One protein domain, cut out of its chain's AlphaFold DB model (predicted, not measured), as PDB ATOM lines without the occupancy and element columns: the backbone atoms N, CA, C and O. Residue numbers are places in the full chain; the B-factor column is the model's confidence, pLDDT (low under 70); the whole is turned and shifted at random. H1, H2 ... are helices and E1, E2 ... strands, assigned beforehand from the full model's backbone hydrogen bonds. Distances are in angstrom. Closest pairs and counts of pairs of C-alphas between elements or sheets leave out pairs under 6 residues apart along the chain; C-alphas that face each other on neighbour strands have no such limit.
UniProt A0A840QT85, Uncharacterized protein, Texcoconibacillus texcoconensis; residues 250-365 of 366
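This is residues 250 to 365 of the 366 residues of an uncharacterized protein of Texcoconibacillus texcoconensis (UniProt A0A840QT85). Two sheets lie face to face as a sandwich: a strongly twisted one of six strands, in the order E3 E4 E10 E9 E6 E7, and a smaller one of four strands, in the order E2 E1 E5 E8. H2 packs on the smaller sheet over E5, while H3 lies near one end of E10 and H1 by the end of E6. The larger sheet is mixed and the smaller antiparallel. The printed part has 116 residues, with three named helices and ten named strands in the order E1 E2 E3 E4 E5 E6 H1 E7 E8 H2 H3 E9 E10, of the mixed class. It is compact, with a radius of gyration of the C-alphas of 13.6 A, and elongated, spanning 43 by 26 by 24 A.

In the larger sheet, E10 is residues 356 to 364, 25.3 A long, ending at C-alpha 364 (85.391, -16.921, 219.493). E9 is residues 343 to 350, 22.7 A; E4 is 270 to 274, E3 265 to 267, E6 295 to 299 and E7 311 to 313. In the smaller sheet, E1 is residues 250 to 256, 20.9 A, from C-alpha 250 (70.210, -29.685, 218.931); E5 is 284 to 291, 21.1 A; E2 is 261 to 263 and E8 316 to 319. H1 is residues 305 to 308, H2 321 to 328 and H3 333 to 340.

E10 is parallel to E4, with N 271 and O 360 2.9 A apart, and makes an antiparallel hairpin with E9, with N 347 and O 359 2.8 A apart, both within hydrogen-bond range. E3 and E7 are the edge strands of the larger sheet, and E2 and E8 are those of the smaller sheet. In the smaller sheet E1 and E5 are antiparallel at 169 degrees, with N 253 and O 288 within hydrogen-bond range at 2.9 A. The sandwich's facing parts are 9.6 A centre to centre, their strands at 33 degrees. E2 runs on into E3 at 15 degrees, from one sheet to the other. H2 is on the smaller sheet at a height of 5.9 A, along E5 at 5 degrees on the local plane; the closest C-alphas are those of Gly 287 and Ala 323, 5.0 A. H1, H2 and H3 each only graze the larger sheet. In H2 and H3 every O i to N i+4 pair is within hydrogen-bond range; H1 is too short for one.

The C-alphas of Glu 281 and Asp 353 are farthest apart, 43.2 A. The printed part has no cut and no long link. Mean pLDDT of the printed part is 74.2; residues under 70 include 300 to 309 and 321 to 343.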
ATOM      1  N   THR A 250      69.465 -28.448 219.231       83.44
ATOM      2  CA  THR A 250      70.210 -29.685 218.931       83.44
ATOM      3  C   THR A 250      71.390 -29.469 217.993       83.44
ATOM      4  O   THR A 250      72.413 -30.139 218.132       83.44
ATOM      5  N   THR A 251      71.260 -28.528 217.062       87.56
ATOM      6  CA  THR A 251      72.295 -28.091 216.122       87.56
ATOM      7  C   THR A 251      72.058 -26.622 215.793       87.56
ATOM      8  O   THR A 251      70.937 -26.114 215.890       87.56
ATOM      9  N   ALA A 252      73.118 -25.940 215.378       88.94
ATOM     10  CA  ALA A 252      73.007 -24.645 214.738       88.94
ATOM     11  C   ALA A 252      74.106 -24.491 213.688       88.94
ATOM     12  O   ALA A 252      75.190 -25.063 213.829       88.94
ATOM     13  N   THR A 253      73.822 -23.741 212.629       88.94
ATOM     14  CA  THR A 253      74.781 -23.470 211.554       88.94
ATOM     15  C   THR A 253      74.791 -21.994 211.182       88.94
ATOM     16  O   THR A 253      73.812 -21.287 211.406       88.94
ATOM     17  N   MET A 254      75.892 -21.541 210.595       86.62
ATOM     18  CA  MET A 254      76.025 -20.249 209.925       86.62
ATOM     19  C   MET A 254      76.545 -20.479 208.514       86.62
ATOM     20  O   MET A 254      77.292 -21.427 208.282       86.62
ATOM     21  N   THR A 255      76.146 -19.637 207.568       85.19
ATOM     22  CA  THR A 255      76.590 -19.714 206.177       85.19
ATOM     23  C   THR A 255      77.189 -18.389 205.738       85.19
ATOM     24  O   THR A 255      76.530 -17.350 205.817       85.19
ATOM     25  N   THR A 256      78.430 -18.419 205.254       83.62
ATOM     26  CA  THR A 256      79.086 -17.226 204.714       83.62
ATOM     27  C   THR A 256      78.580 -16.890 203.309       83.62
ATOM     28  O   THR A 256      78.031 -17.747 202.614       83.62
ATOM     29  N   ALA A 257      78.815 -15.668 202.832       78.12
ATOM     30  CA  ALA A 257      78.513 -15.235 201.469       78.12
ATOM     31  C   ALA A 257      79.241 -16.085 200.413       78.12
ATOM     32  O   ALA A 257      78.736 -16.295 199.304       78.12
ATOM     33  N   ALA A 258      80.409 -16.637 200.763       81.06
ATOM     34  CA  ALA A 258      81.148 -17.590 199.937       81.06
ATOM     35  C   ALA A 258      80.500 -18.992 199.892       81.06
ATOM     36  O   ALA A 258      80.922 -19.846 199.104       81.06
ATOM     37  N   GLY A 259      79.461 -19.228 200.698       82.88
ATOM     38  CA  GLY A 259      78.731 -20.486 200.809       82.88
ATOM     39  C   GLY A 259      79.404 -21.513 201.720       82.88
ATOM     40  O   GLY A 259      79.116 -22.705 201.599       82.88
ATOM     41  N   GLU A 260      80.321 -21.086 202.590       87.81
ATOM     42  CA  GLU A 260      80.891 -21.947 203.624       87.81
ATOM     43  C   GLU A 260      79.894 -22.116 204.769       87.81
ATOM     44  O   GLU A 260      79.350 -21.131 205.254       87.81
ATOM     45  N   THR A 261      79.669 -23.354 205.212       90.25
ATOM     46  CA  THR A 261      78.823 -23.651 206.373       90.25
ATOM     47  C   THR A 261      79.685 -23.929 207.598       90.25
ATOM     48  O   THR A 261      80.526 -24.828 207.574       90.25
ATOM     49  N   ILE A 262      79.423 -23.194 208.674       88.56
ATOM     50  CA  ILE A 262      80.072 -23.311 209.978       88.56
ATOM     51  C   ILE A 262      79.058 -23.928 210.935       88.56
ATOM     52  O   ILE A 262      77.998 -23.357 211.181       88.56
ATOM     53  N   GLU A 263      79.360 -25.117 211.446       90.06
ATOM     54  CA  GLU A 263      78.507 -25.816 212.409       90.06
ATOM     55  C   GLU A 263      78.907 -25.438 213.838       90.06
ATOM     56  O   GLU A 263      80.095 -25.403 214.166       90.06
ATOM     57  N   ALA A 264      77.922 -25.187 214.699       87.88
ATOM     58  CA  ALA A 264      78.168 -24.949 216.113       87.88
ATOM     59  C   ALA A 264      78.577 -26.241 216.835       87.88
ATOM     60  O   ALA A 264      77.900 -27.270 216.735       87.88
ATOM     61  N   ASP A 265      79.623 -26.172 217.658       85.94
ATOM     62  CA  ASP A 265      79.883 -27.208 218.655       85.94
ATOM     63  C   ASP A 265      78.816 -27.119 219.755       85.94
ATOM     64  O   ASP A 265      78.606 -26.063 220.355       85.94
ATOM     65  N   THR A 266      78.110 -28.227 219.985       82.38
ATOM     66  CA  THR A 266      76.982 -28.289 220.921       82.38
ATOM     67  C   THR A 266      77.371 -29.094 222.158       82.38
ATOM     68  O   THR A 266      77.455 -30.324 222.112       82.38
ATOM     69  N   GLN A 267      77.588 -28.409 223.282       79.06
ATOM     70  CA  GLN A 267      77.901 -29.026 224.578       79.06
ATOM     71  C   GLN A 267      77.177 -28.293 225.708       79.06
ATOM     72  O   GLN A 267      77.176 -27.069 225.747       79.06
ATOM     73  N   ASP A 268      76.569 -29.035 226.641       73.56
ATOM     74  CA  ASP A 268      75.931 -28.490 227.853       73.56
ATOM     75  C   ASP A 268      74.999 -27.278 227.581       73.56
ATOM     76  O   ASP A 268      75.075 -26.254 228.263       73.56
ATOM     77  N   ASN A 269      74.145 -27.376 226.550       69.06
ATOM     78  CA  ASN A 269      73.217 -26.320 226.094       69.06
ATOM     79  C   ASN A 269      73.909 -25.005 225.665       69.06
ATOM     80  O   ASN A 269      73.317 -23.928 225.679       69.06
ATOM     81  N   THR A 270      75.175 -25.104 225.263       76.25
ATOM     82  CA  THR A 270      75.974 -24.026 224.679       76.25
ATOM     83  C   THR A 270      76.268 -24.362 223.219       76.25
ATOM     84  O   THR A 270      76.746 -25.458 222.925       76.25
ATOM     85  N   LEU A 271      75.973 -23.422 222.318       81.88
ATOM     86  CA  LEU A 271      76.233 -23.511 220.881       81.88
ATOM     87  C   LEU A 271      77.437 -22.633 220.545       81.88
ATOM     88  O   LEU A 271      77.316 -21.416 220.486       81.88
ATOM     89  N   THR A 272      78.605 -23.232 220.348       80.94
ATOM     90  CA  THR A 272      79.846 -22.481 220.113       80.94
ATOM     91  C   THR A 272      80.158 -22.407 218.630       80.94
ATOM     92  O   THR A 272      80.368 -23.445 218.005       80.94
ATOM     93  N   PHE A 273      80.247 -21.195 218.082       82.38
ATOM     94  CA  PHE A 273      80.742 -20.980 216.725       82.38
ATOM     95  C   PHE A 273      82.214 -20.576 216.775       82.38
ATOM     96  O   PHE A 273      82.577 -19.582 217.408       82.38
ATOM     97  N   ASP A 274      83.058 -21.365 216.113       81.44
ATOM     98  CA  ASP A 274      84.459 -21.027 215.880       81.44
ATOM     99  C   ASP A 274      84.554 -20.253 214.563       81.44
ATOM    100  O   ASP A 274      84.355 -20.822 213.488       81.44
ATOM    101  N   LEU A 275      84.795 -18.947 214.670       77.50
ATOM    102  CA  LEU A 275      84.936 -18.046 213.526       77.50
ATOM    103  C   LEU A 275      86.400 -17.654 213.284       77.50
ATOM    104  O   LEU A 275      86.675 -16.776 212.477       77.50
ATOM    105  N   THR A 276      87.355 -18.292 213.971       75.75
ATOM    106  CA  THR A 276      88.777 -17.896 213.962       75.75
ATOM    107  C   THR A 276      89.456 -18.014 212.599       75.75
ATOM    108  O   THR A 276      90.529 -17.448 212.386       75.75
ATOM    109  N   HIS A 277      88.878 -18.780 211.673       76.50
ATOM    110  CA  HIS A 277      89.418 -18.961 210.326       76.50
ATOM    111  C   HIS A 277      88.862 -17.979 209.297       76.50
ATOM    112  O   HIS A 277      89.371 -17.976 208.176       76.50
ATOM    113  N   LEU A 278      87.847 -17.199 209.666       74.56
ATOM    114  CA  LEU A 278      87.263 -16.171 208.820       74.56
ATOM    115  C   LEU A 278      88.089 -14.881 208.902       74.56
ATOM    116  O   LEU A 278      88.646 -14.557 209.953       74.56
ATOM    117  N   ASP A 279      88.174 -14.147 207.796       67.69
ATOM    118  CA  ASP A 279      88.816 -12.832 207.742       67.69
ATOM    119  C   ASP A 279      87.807 -11.698 207.494       67.69
ATOM    120  O   ASP A 279      86.612 -11.934 207.342       67.69
ATOM    121  N   GLY A 280      88.264 -10.440 207.514       62.19
ATOM    122  CA  GLY A 280      87.401  -9.267 207.322       62.19
ATOM    123  C   GLY A 280      86.732  -9.163 205.945       62.19
ATOM    124  O   GLY A 280      85.982  -8.225 205.719       62.19
ATOM    125  N   GLU A 281      86.989 -10.080 205.006       64.94
ATOM    126  CA  GLU A 281      86.243 -10.149 203.741       64.94
ATOM    127  C   GLU A 281      85.168 -11.256 203.755       64.94
ATOM    128  O   GLU A 281      84.387 -11.369 202.804       64.94
ATOM    129  N   ASP A 282      85.104 -12.069 204.817       73.56
ATOM    130  CA  ASP A 282      84.090 -13.101 205.009       73.56
ATOM    131  C   ASP A 282      82.838 -12.530 205.691       73.56
ATOM    132  O   ASP A 282      82.845 -12.098 206.841       73.56
ATOM    133  N   GLU A 283      81.714 -12.589 204.982       72.81
ATOM    134  CA  GLU A 283      80.418 -12.114 205.466       72.81
ATOM    135  C   GLU A 283      79.534 -13.301 205.860       72.81
ATOM    136  O   GLU A 283      79.372 -14.227 205.067       72.81
ATOM    137  N   ILE A 284      78.923 -13.294 207.048       79.06
ATOM    138  CA  ILE A 284      77.871 -14.260 207.409       79.06
ATOM    139  C   ILE A 284      76.549 -13.764 206.818       79.06
ATOM    140  O   ILE A 284      76.182 -12.618 207.026       79.06
ATOM    141  N   THR A 285      75.837 -14.621 206.084       73.62
ATOM    142  CA  THR A 285      74.613 -14.243 205.343       73.62
ATOM    143  C   THR A 285      73.343 -14.912 205.852       73.62
ATOM    144  O   THR A 285      72.243 -14.420 205.613       73.62
ATOM    145  N   SER A 286      73.471 -16.058 206.517       79.00
ATOM    146  CA  SER A 286      72.342 -16.773 207.105       79.00
ATOM    147  C   SER A 286      72.821 -17.756 208.163       79.00
ATOM    148  O   SER A 286      74.018 -18.005 208.325       79.00
ATOM    149  N   GLY A 287      71.880 -18.337 208.891       86.75
ATOM    150  CA  GLY A 287      72.164 -19.387 209.850       86.75
ATOM    151  C   GLY A 287      70.890 -20.089 210.251       86.75
ATOM    152  O   GLY A 287      69.800 -19.559 210.067       86.75
ATOM    153  N   THR A 288      71.027 -21.289 210.792       88.75
ATOM    154  CA  THR A 288      69.890 -22.115 211.188       88.75
ATOM    155  C   THR A 288      70.055 -22.656 212.595       88.75
ATOM    156  O   THR A 288      71.174 -22.779 213.089       88.75
ATOM    157  N   ILE A 289      68.941 -23.000 213.233       89.62
ATOM    158  CA  ILE A 289      68.884 -23.705 214.513       89.62
ATOM    159  C   ILE A 289      67.818 -24.793 214.446       89.62
ATOM    160  O   ILE A 289      66.704 -24.545 213.983       89.62
ATOM    161  N   ASP A 290      68.150 -25.995 214.906       90.88
ATOM    162  CA  ASP A 290      67.173 -27.066 215.092       90.88
ATOM    163  C   ASP A 290      66.710 -27.102 216.549       90.88
ATOM    164  O   ASP A 290      67.504 -27.410 217.447       90.88
ATOM    165  N   VAL A 291      65.422 -26.843 216.782       91.94
ATOM    166  CA  VAL A 291      64.803 -26.899 218.116       91.94
ATOM    167  C   VAL A 291      63.922 -28.134 218.285       91.94
ATOM    168  O   VAL A 291      63.279 -28.596 217.342       91.94
ATOM    169  N   SER A 292      63.889 -28.693 219.495       91.50
ATOM    170  CA  SER A 292      63.170 -29.941 219.793       91.50
ATOM    171  C   SER A 292      61.647 -29.801 219.899       91.50
ATOM    172  O   SER A 292      60.963 -30.820 219.969       91.50
ATOM    173  N   LYS A 293      61.128 -28.568 219.945       92.31
ATOM    174  CA  LYS A 293      59.702 -28.212 219.999       92.31
ATOM    175  C   LYS A 293      59.513 -26.727 219.667       92.31
ATOM    176  O   LYS A 293      60.488 -25.968 219.688       92.31
ATOM    177  N   ASP A 294      58.272 -26.337 219.392       92.12
ATOM    178  CA  ASP A 294      57.880 -24.932 219.234       92.12
ATOM    179  C   ASP A 294      58.340 -24.124 220.460       92.12
ATOM    180  O   ASP A 294      58.190 -24.562 221.605       92.12
ATOM    181  N   SER A 295      58.997 -22.993 220.216       93.50
ATOM    182  CA  SER A 295      59.590 -22.178 221.277       93.50
ATOM    183  C   SER A 295      59.882 -20.751 220.825       93.50
ATOM    184  O   SER A 295      60.082 -20.484 219.645       93.50
ATOM    185  N   THR A 296      59.974 -19.837 221.783       90.25
ATOM    186  CA  THR A 296      60.448 -18.469 221.575       90.25
ATOM    187  C   THR A 296      61.903 -18.358 222.026       90.25
ATOM    188  O   THR A 296      62.235 -18.743 223.151       90.25
ATOM    189  N   LEU A 297      62.773 -17.816 221.174       86.19
ATOM    190  CA  LEU A 297      64.161 -17.478 221.482       86.19
ATOM    191  C   LEU A 297      64.285 -15.987 221.808       86.19
ATOM    192  O   LEU A 297      64.000 -15.148 220.964       86.19
ATOM    193  N   GLU A 298      64.773 -15.651 222.997       80.56
ATOM    194  CA  GLU A 298      65.002 -14.262 223.421       80.56
ATOM    195  C   GLU A 298      66.440 -14.096 223.925       80.56
ATOM    196  O   GLU A 298      66.872 -14.847 224.807       80.56
ATOM    197  N   PHE A 299      67.190 -13.119 223.399       75.44
ATOM    198  CA  PHE A 299      68.515 -12.766 223.915       75.44
ATOM    199  C   PHE A 299      68.412 -11.643 224.952       75.44
ATOM    200  O   PHE A 299      67.671 -10.689 224.794       75.44
ATOM    201  N   THR A 300      69.179 -11.759 226.035       61.19
ATOM    202  CA  THR A 300      69.096 -10.881 227.224       61.19
ATOM    203  C   THR A 300      70.415 -10.174 227.545       61.19
ATOM    204  O   THR A 300      70.530  -9.461 228.537       61.19
ATOM    205  N   ASN A 301      71.455 -10.430 226.748       59.28
ATOM    206  CA  ASN A 301      72.772  -9.811 226.883       59.28
ATOM    207  C   ASN A 301      73.437  -9.731 225.512       59.28
ATOM    208  O   ASN A 301      74.514 -10.290 225.277       59.28
ATOM    209  N   ALA A 302      72.715  -9.130 224.583       55.72
ATOM    210  CA  ALA A 302      73.212  -8.865 223.259       55.72
ATOM    211  C   ALA A 302      74.062  -7.585 223.226       55.72
ATOM    212  O   ALA A 302      73.861  -6.701 224.059       55.72
ATOM    213  N   PRO A 303      75.003  -7.451 222.274       49.03
ATOM    214  CA  PRO A 303      75.792  -6.228 222.111       49.03
ATOM    215  C   PRO A 303      74.947  -4.989 221.770       49.03
ATOM    216  O   PRO A 303      75.408  -3.868 221.977       49.03
ATOM    217  N   THR A 304      73.730  -5.182 221.251       50.91
ATOM    218  CA  THR A 304      72.782  -4.125 220.884       50.91
ATOM    219  C   THR A 304      71.369  -4.487 221.352       50.91
ATOM    220  O   THR A 304      71.034  -5.665 221.478       50.91
ATOM    221  N   SER A 305      70.532  -3.473 221.584       50.28
ATOM    222  CA  SER A 305      69.123  -3.630 221.982       50.28
ATOM    223  C   SER A 305      68.259  -4.325 220.923       50.28
ATOM    224  O   SER A 305      67.226  -4.896 221.247       50.28
ATOM    225  N   ASP A 306      68.685  -4.312 219.658       49.59
ATOM    226  CA  ASP A 306      67.906  -4.855 218.533       49.59
ATOM    227  C   ASP A 306      67.833  -6.393 218.551       49.59
ATOM    228  O   ASP A 306      66.932  -6.989 217.966       49.59
ATOM    229  N   LEU A 307      68.751  -7.045 219.267       51.34
ATOM    230  CA  LEU A 307      68.749  -8.490 219.503       51.34
ATOM    231  C   LEU A 307      67.856  -8.929 220.671       51.34
ATOM    232  O   LEU A 307      67.710 -10.128 220.903       51.34
ATOM    233  N   GLU A 308      67.288  -7.989 221.424       53.56
ATOM    234  CA  GLU A 308      66.399  -8.304 222.546       53.56
ATOM    235  C   GLU A 308      64.968  -8.622 222.083       53.56
ATOM    236  O   GLU A 308      64.128  -8.996 222.898       53.56
ATOM    237  N   GLN A 309      64.668  -8.518 220.778       68.94
ATOM    238  CA  GLN A 309      63.360  -8.912 220.261       68.94
ATOM    239  C   GLN A 309      63.209 -10.446 220.225       68.94
ATOM    240  O   GLN A 309      64.039 -11.128 219.618       68.94
ATOM    241  N   PRO A 310      62.145 -11.008 220.833       80.88
ATOM    242  CA  PRO A 310      61.908 -12.445 220.814       80.88
ATOM    243  C   PRO A 310      61.643 -12.975 219.397       80.88
ATOM    244  O   PRO A 310      60.864 -12.400 218.636       80.88
ATOM    245  N   GLN A 311      62.256 -14.108 219.057       84.94
ATOM    246  CA  GLN A 311      62.057 -14.822 217.800       84.94
ATOM    247  C   GLN A 311      61.229 -16.090 218.023       84.94
ATOM    248  O   GLN A 311      61.640 -16.989 218.752       84.94
ATOM    249  N   GLU A 312      60.110 -16.211 217.314       89.38
ATOM    250  CA  GLU A 312      59.295 -17.430 217.287       89.38
ATOM    251  C   GLU A 312      59.950 -18.526 216.430       89.38
ATOM    252  O   GLU A 312      60.363 -18.273 215.294       89.38
ATOM    253  N   LEU A 313      60.016 -19.750 216.961       90.00
ATOM    254  CA  LEU A 313      60.601 -20.932 216.329       90.00
ATOM    255  C   LEU A 313      59.596 -22.089 216.330       90.00
ATOM    256  O   LEU A 313      58.902 -22.333 217.315       90.00
ATOM    257  N   SER A 314      59.549 -22.844 215.234       92.25
ATOM    258  CA  SER A 314      58.782 -24.093 215.137       92.25
ATOM    259  C   SER A 314      59.671 -25.314 215.386       92.25
ATOM    260  O   SER A 314      60.863 -25.267 215.106       92.25
ATOM    261  N   GLU A 315      59.118 -26.436 215.848       93.00
ATOM    262  CA  GLU A 315      59.847 -27.705 215.973       93.00
ATOM    263  C   GLU A 315      60.607 -28.047 214.676       93.00
ATOM    264  O   GLU A 315      60.037 -28.085 213.580       93.00
ATOM    265  N   GLY A 316      61.904 -28.340 214.806       91.06
ATOM    266  CA  GLY A 316      62.811 -28.587 213.688       91.06
ATOM    267  C   GLY A 316      63.634 -27.359 213.297       91.06
ATOM    268  O   GLY A 316      63.999 -26.546 214.146       91.06
ATOM    269  N   THR A 317      63.987 -27.270 212.013       91.81
ATOM    270  CA  THR A 317      64.948 -26.281 211.511       91.81
ATOM    271  C   THR A 317      64.298 -24.920 211.309       91.81
ATOM    272  O   THR A 317      63.341 -24.791 210.544       91.81
ATOM    273  N   ASN A 318      64.883 -23.895 211.916       87.75
ATOM    274  CA  ASN A 318      64.499 -22.497 211.762       87.75
ATOM    275  C   ASN A 318      65.693 -21.682 211.288       87.75
ATOM    276  O   ASN A 318      66.830 -22.019 211.608       87.75
ATOM    277  N   GLU A 319      65.436 -20.589 210.578       85.00
ATOM    278  CA  GLU A 319      66.459 -19.574 210.320       85.00
ATOM    279  C   GLU A 319      66.747 -18.801 211.611       85.00
ATOM    280  O   GLU A 319      65.841 -18.528 212.394       85.00
ATOM    281  N   LEU A 320      68.000 -18.443 211.847       77.00
ATOM    282  CA  LEU A 320      68.440 -17.698 213.017       77.00
ATOM    283  C   LEU A 320      68.505 -16.204 212.711       77.00
ATOM    284  O   LEU A 320      69.340 -15.770 211.916       77.00
ATOM    285  N   SER A 321      67.729 -15.403 213.445       69.06
ATOM    286  CA  SER A 321      67.887 -13.943 213.431       69.06
ATOM    287  C   SER A 321      69.278 -13.512 213.897       69.06
ATOM    288  O   SER A 321      69.782 -12.510 213.418       69.06
ATOM    289  N   VAL A 322      69.959 -14.290 214.753       63.66
ATOM    290  CA  VAL A 322      71.331 -13.964 215.174       63.66
ATOM    291  C   VAL A 322      72.337 -14.036 214.017       63.66
ATOM    292  O   VAL A 322      73.341 -13.339 214.038       63.66
ATOM    293  N   ALA A 323      72.087 -14.857 212.993       58.78
ATOM    294  CA  ALA A 323      72.958 -14.914 211.823       58.78
ATOM    295  C   ALA A 323      72.712 -13.731 210.880       58.78
ATOM    296  O   ALA A 323      73.666 -13.194 210.326       58.78
ATOM    297  N   GLN A 324      71.455 -13.287 210.778       58.25
ATOM    298  CA  GLN A 324      71.116 -11.981 210.214       58.25
ATOM    299  C   GLN A 324      71.831 -10.880 211.015       58.25
ATOM    300  O   GLN A 324      72.565 -10.105 210.442       58.25
ATOM    301  N   PHE A 325      71.780 -10.901 212.346       57.81
ATOM    302  CA  PHE A 325      72.477  -9.932 213.195       57.81
ATOM    303  C   PHE A 325      74.003  -9.921 213.018       57.81
ATOM    304  O   PHE A 325      74.607  -8.854 213.007       57.81
ATOM    305  N   LEU A 326      74.647 -11.082 212.879       59.56
ATOM    306  CA  LEU A 326      76.078 -11.143 212.561       59.56
ATOM    307  C   LEU A 326      76.371 -10.601 211.154       59.56
ATOM    308  O   LEU A 326      77.448 -10.056 210.943       59.56
ATOM    309  N   SER A 327      75.416 -10.715 210.226       56.03
ATOM    310  CA  SER A 327      75.421 -10.009 208.937       56.03
ATOM    311  C   SER A 327      75.273  -8.490 209.126       56.03
ATOM    312  O   SER A 327      75.982  -7.715 208.496       56.03
ATOM    313  N   ASP A 328      74.413  -8.058 210.055       47.97
ATOM    314  CA  ASP A 328      74.025  -6.659 210.310       47.97
ATOM    315  C   ASP A 328      75.031  -5.855 211.133       47.97
ATOM    316  O   ASP A 328      74.997  -4.623 211.129       47.97
ATOM    317  N   LEU A 329      75.939  -6.552 211.820       50.81
ATOM    318  CA  LEU A 329      77.205  -5.996 212.301       50.81
ATOM    319  C   LEU A 329      78.148  -5.609 211.140       50.81
ATOM    320  O   LEU A 329      79.237  -5.108 211.407       50.81
ATOM    321  N   ASP A 330      77.679  -5.772 209.893       44.62
ATOM    322  CA  ASP A 330      78.188  -5.232 208.631       44.62
ATOM    323  C   ASP A 330      79.613  -5.706 208.352       44.62
ATOM    324  O   ASP A 330      80.569  -4.988 208.602       44.62
ATOM    325  N   ALA A 331      79.767  -6.937 207.860       42.91
ATOM    326  CA  ALA A 331      80.957  -7.376 207.120       42.91
ATOM    327  C   ALA A 331      82.353  -7.169 207.763       42.91
ATOM    328  O   ALA A 331      83.351  -7.335 207.076       42.91
ATOM    329  N   ASP A 332      82.465  -6.887 209.059       50.12
ATOM    330  CA  ASP A 332      83.750  -6.779 209.741       50.12
ATOM    331  C   ASP A 332      83.769  -7.739 210.941       50.12
ATOM    332  O   ASP A 332      83.630  -7.364 212.109       50.12
ATOM    333  N   ILE A 333      84.041  -9.015 210.665       52.78
ATOM    334  CA  ILE A 333      84.599  -9.936 211.670       52.78
ATOM    335  C   ILE A 333      85.814  -9.309 212.368       52.78
ATOM    336  O   ILE A 333      86.027  -9.525 213.559       52.78
ATOM    337  N   ASP A 334      86.542  -8.446 211.655       50.22
ATOM    338  CA  ASP A 334      87.608  -7.611 212.190       50.22
ATOM    339  C   ASP A 334      87.100  -6.571 213.215       50.22
ATOM    340  O   ASP A 334      87.783  -6.328 214.203       50.22
ATOM    341  N   LEU A 335      85.889  -6.022 213.074       45.69
ATOM    342  CA  LEU A 335      85.260  -5.104 214.034       45.69
ATOM    343  C   LEU A 335      84.729  -5.864 215.252       45.69
ATOM    344  O   LEU A 335      84.862  -5.368 216.364       45.69
ATOM    345  N   ILE A 336      84.200  -7.082 215.087       50.12
ATOM    346  CA  ILE A 336      83.886  -7.978 216.217       50.12
ATOM    347  C   ILE A 336      85.173  -8.330 216.987       50.12
ATOM    348  O   ILE A 336      85.208  -8.220 218.219       50.12
ATOM    349  N   ARG A 337      86.249  -8.684 216.266       54.44
ATOM    350  CA  ARG A 337      87.579  -8.979 216.824       54.44
ATOM    351  C   ARG A 337      88.154  -7.783 217.581       54.44
ATOM    352  O   ARG A 337      88.613  -7.942 218.712       54.44
ATOM    353  N   ASP A 338      88.096  -6.596 216.983       47.81
ATOM    354  CA  ASP A 338      88.720  -5.380 217.508       47.81
ATOM    355  C   ASP A 338      87.868  -4.704 218.607       47.81
ATOM    356  O   ASP A 338      88.424  -4.083 219.517       47.81
ATOM    357  N   ALA A 339      86.537  -4.868 218.590       43.41
ATOM    358  CA  ALA A 339      85.614  -4.266 219.559       43.41
ATOM    359  C   ALA A 339      85.397  -5.076 220.846       43.41
ATOM    360  O   ALA A 339      85.142  -4.481 221.896       43.41
ATOM    361  N   GLN A 340      85.400  -6.412 220.779       46.22
ATOM    362  CA  GLN A 340      84.884  -7.256 221.872       46.22
ATOM    363  C   GLN A 340      85.851  -8.368 222.301       46.22
ATOM    364  O   GLN A 340      85.815  -8.784 223.461       46.22
ATOM    365  N   GLY A 341      86.726  -8.844 221.407       56.78
ATOM    366  CA  GLY A 341      87.303 -10.179 221.561       56.78
ATOM    367  C   GLY A 341      86.189 -11.231 221.630       56.78
ATOM    368  O   GLY A 341      85.111 -11.042 221.067       56.78
ATOM    369  N   ASP A 342      86.418 -12.321 222.358       64.50
ATOM    370  CA  ASP A 342      85.372 -13.314 222.616       64.50
ATOM    371  C   ASP A 342      84.145 -12.679 223.268       64.50
ATOM    372  O   ASP A 342      84.229 -12.120 224.368       64.50
ATOM    373  N   PHE A 343      82.980 -12.851 222.649       66.88
ATOM    374  CA  PHE A 343      81.714 -12.450 223.251       66.88
ATOM    375  C   PHE A 343      80.758 -13.634 223.352       66.88
ATOM    376  O   PHE A 343      80.944 -14.686 222.748       66.88
ATOM    377  N   THR A 344      79.741 -13.512 224.200       71.06
ATOM    378  CA  THR A 344      78.729 -14.559 224.374       71.06
ATOM    379  C   THR A 344      77.355 -13.923 224.379       71.06
ATOM    380  O   THR A 344      76.979 -13.283 225.365       71.06
ATOM    381  N   ALA A 345      76.593 -14.136 223.307       71.62
ATOM    382  CA  ALA A 345      75.168 -13.835 223.317       71.62
ATOM    383  C   ALA A 345      74.471 -14.852 224.231       71.62
ATOM    384  O   ALA A 345      74.695 -16.060 224.125       71.62
ATOM    385  N   ARG A 346      73.665 -14.372 225.180       77.56
ATOM    386  CA  ARG A 346      72.946 -15.219 226.143       77.56
ATOM    387  C   ARG A 346      71.454 -15.013 225.996       77.56
ATOM    388  O   ARG A 346      71.014 -13.873 225.888       77.56
ATOM    389  N   GLY A 347      70.693 -16.093 226.048       81.00
ATOM    390  CA  GLY A 347      69.249 -16.067 225.883       81.00
ATOM    391  C   GLY A 347      68.556 -17.275 226.493       81.00
ATOM    392  O   GLY A 347      69.184 -18.077 227.187       81.00
ATOM    393  N   HIS A 348      67.263 -17.396 226.224       86.75
ATOM    394  CA  HIS A 348      66.456 -18.549 226.613       86.75
ATOM    395  C   HIS A 348      65.574 -18.995 225.448       86.75
ATOM    396  O   HIS A 348      65.029 -18.154 224.739       86.75
ATOM    397  N   LEU A 349      65.418 -20.310 225.290       88.62
ATOM    398  CA  LEU A 349      64.269 -20.902 224.611       88.62
ATOM    399  C   LEU A 349      63.160 -21.079 225.638       88.62
ATOM    400  O   LEU A 349      63.415 -21.665 226.690       88.62
ATOM    401  N   THR A 350      61.960 -20.603 225.334       90.06
ATOM    402  CA  THR A 350      60.771 -20.762 226.179       90.06
ATOM    403  C   THR A 350      59.682 -21.456 225.369       90.06
ATOM    404  O   THR A 350      59.385 -21.000 224.272       90.06
ATOM    405  N   ASP A 351      59.121 -22.560 225.864       89.50
ATOM    406  CA  ASP A 351      57.941 -23.185 225.245       89.50
ATOM    407  C   ASP A 351      56.627 -22.550 225.743       89.50
ATOM    408  O   ASP A 351      56.628 -21.723 226.660       89.50
ATOM    409  N   ASP A 352      55.497 -22.945 225.151       86.88
ATOM    410  CA  ASP A 352      54.158 -22.436 225.500       86.88
ATOM    411  C   ASP A 352      53.762 -22.692 226.968       86.88
ATOM    412  O   ASP A 352      52.959 -21.953 227.546       86.88
ATOM    413  N   ASP A 353      54.342 -23.724 227.589       85.31
ATOM    414  CA  ASP A 353      54.126 -24.087 228.991       85.31
ATOM    415  C   ASP A 353      55.043 -23.294 229.948       85.31
ATOM    416  O   ASP A 353      54.926 -23.387 231.175       85.31
ATOM    417  N   GLY A 354      55.938 -22.464 229.399       83.50
ATOM    418  CA  GLY A 354      56.872 -21.617 230.132       83.50
ATOM    419  C   GLY A 354      58.124 -22.346 230.619       83.50
ATOM    420  O   GLY A 354      58.849 -21.812 231.466       83.50
ATOM    421  N   ASN A 355      58.402 -23.555 230.125       86.00
ATOM    422  CA  ASN A 355      59.655 -24.242 230.406       86.00
ATOM    423  C   ASN A 355      60.784 -23.559 229.640       86.00
ATOM    424  O   ASN A 355      60.690 -23.320 228.437       86.00
ATOM    425  N   GLN A 356      61.877 -23.277 230.347       88.06
ATOM    426  CA  GLN A 356      62.991 -22.519 229.795       88.06
ATOM    427  C   GLN A 356      64.267 -23.340 229.709       88.06
ATOM    428  O   GLN A 356      64.661 -24.011 230.667       88.06
ATOM    429  N   THR A 357      64.963 -23.175 228.591       86.88
ATOM    430  CA  THR A 357      66.330 -23.645 228.400       86.88
ATOM    431  C   THR A 357      67.237 -22.462 228.130       86.88
ATOM    432  O   THR A 357      67.012 -21.744 227.156       86.88
ATOM    433  N   PRO A 358      68.281 -22.237 228.945       84.06
ATOM    434  CA  PRO A 358      69.263 -21.215 228.631       84.06
ATOM    435  C   PRO A 358      70.008 -21.593 227.348       84.06
ATOM    436  O   PRO A 358      70.418 -22.741 227.177       84.06
ATOM    437  N   ILE A 359      70.218 -20.607 226.484       81.25
ATOM    438  CA  ILE A 359      71.058 -20.701 225.294       81.25
ATOM    439  C   ILE A 359      72.217 -19.730 225.450       81.25
ATOM    440  O   ILE A 359      72.057 -18.583 225.874       81.25
ATOM    441  N   GLN A 360      73.408 -20.201 225.106       77.81
ATOM    442  CA  GLN A 360      74.593 -19.367 225.015       77.81
ATOM    443  C   GLN A 360      75.241 -19.595 223.662       77.81
ATOM    444  O   GLN A 360      75.469 -20.741 223.276       77.81
ATOM    445  N   ILE A 361      75.542 -18.494 222.983       72.06
ATOM    446  CA  ILE A 361      76.262 -18.475 221.719       72.06
ATOM    447  C   ILE A 361      77.580 -17.736 221.956       72.06
ATOM    448  O   ILE A 361      77.643 -16.516 221.772       72.06
ATOM    449  N   PRO A 362      78.610 -18.423 222.482       67.75
ATOM    450  CA  PRO A 362      79.955 -17.887 222.479       67.75
ATOM    451  C   PRO A 362      80.459 -17.802 221.039       67.75
ATOM    452  O   PRO A 362      80.403 -18.774 220.281       67.75
ATOM    453  N   VAL A 363      80.957 -16.625 220.695       67.50
ATOM    454  CA  VAL A 363      81.622 -16.332 219.436       67.50
ATOM    455  C   VAL A 363      83.086 -16.092 219.771       67.50
ATOM    456  O   VAL A 363      83.409 -15.158 220.507       67.50
ATOM    457  N   HIS A 364      83.945 -16.990 219.291       65.50
ATOM    458  CA  HIS A 364      85.391 -16.921 219.493       65.50
ATOM    459  C   HIS A 364      86.048 -16.329 218.246       65.50
ATOM    460  O   HIS A 364      85.840 -16.841 217.143       65.50
ATOM    461  N   VAL A 365      86.821 -15.256 218.430       60.00
ATOM    462  CA  VAL A 365      87.493 -14.526 217.345       60.00
ATOM    463  C   VAL A 365      88.932 -14.243 217.793       60.00
ATOM    464  O   VAL A 365      89.130 -13.505 218.757       60.00
TER     465      VAL A 365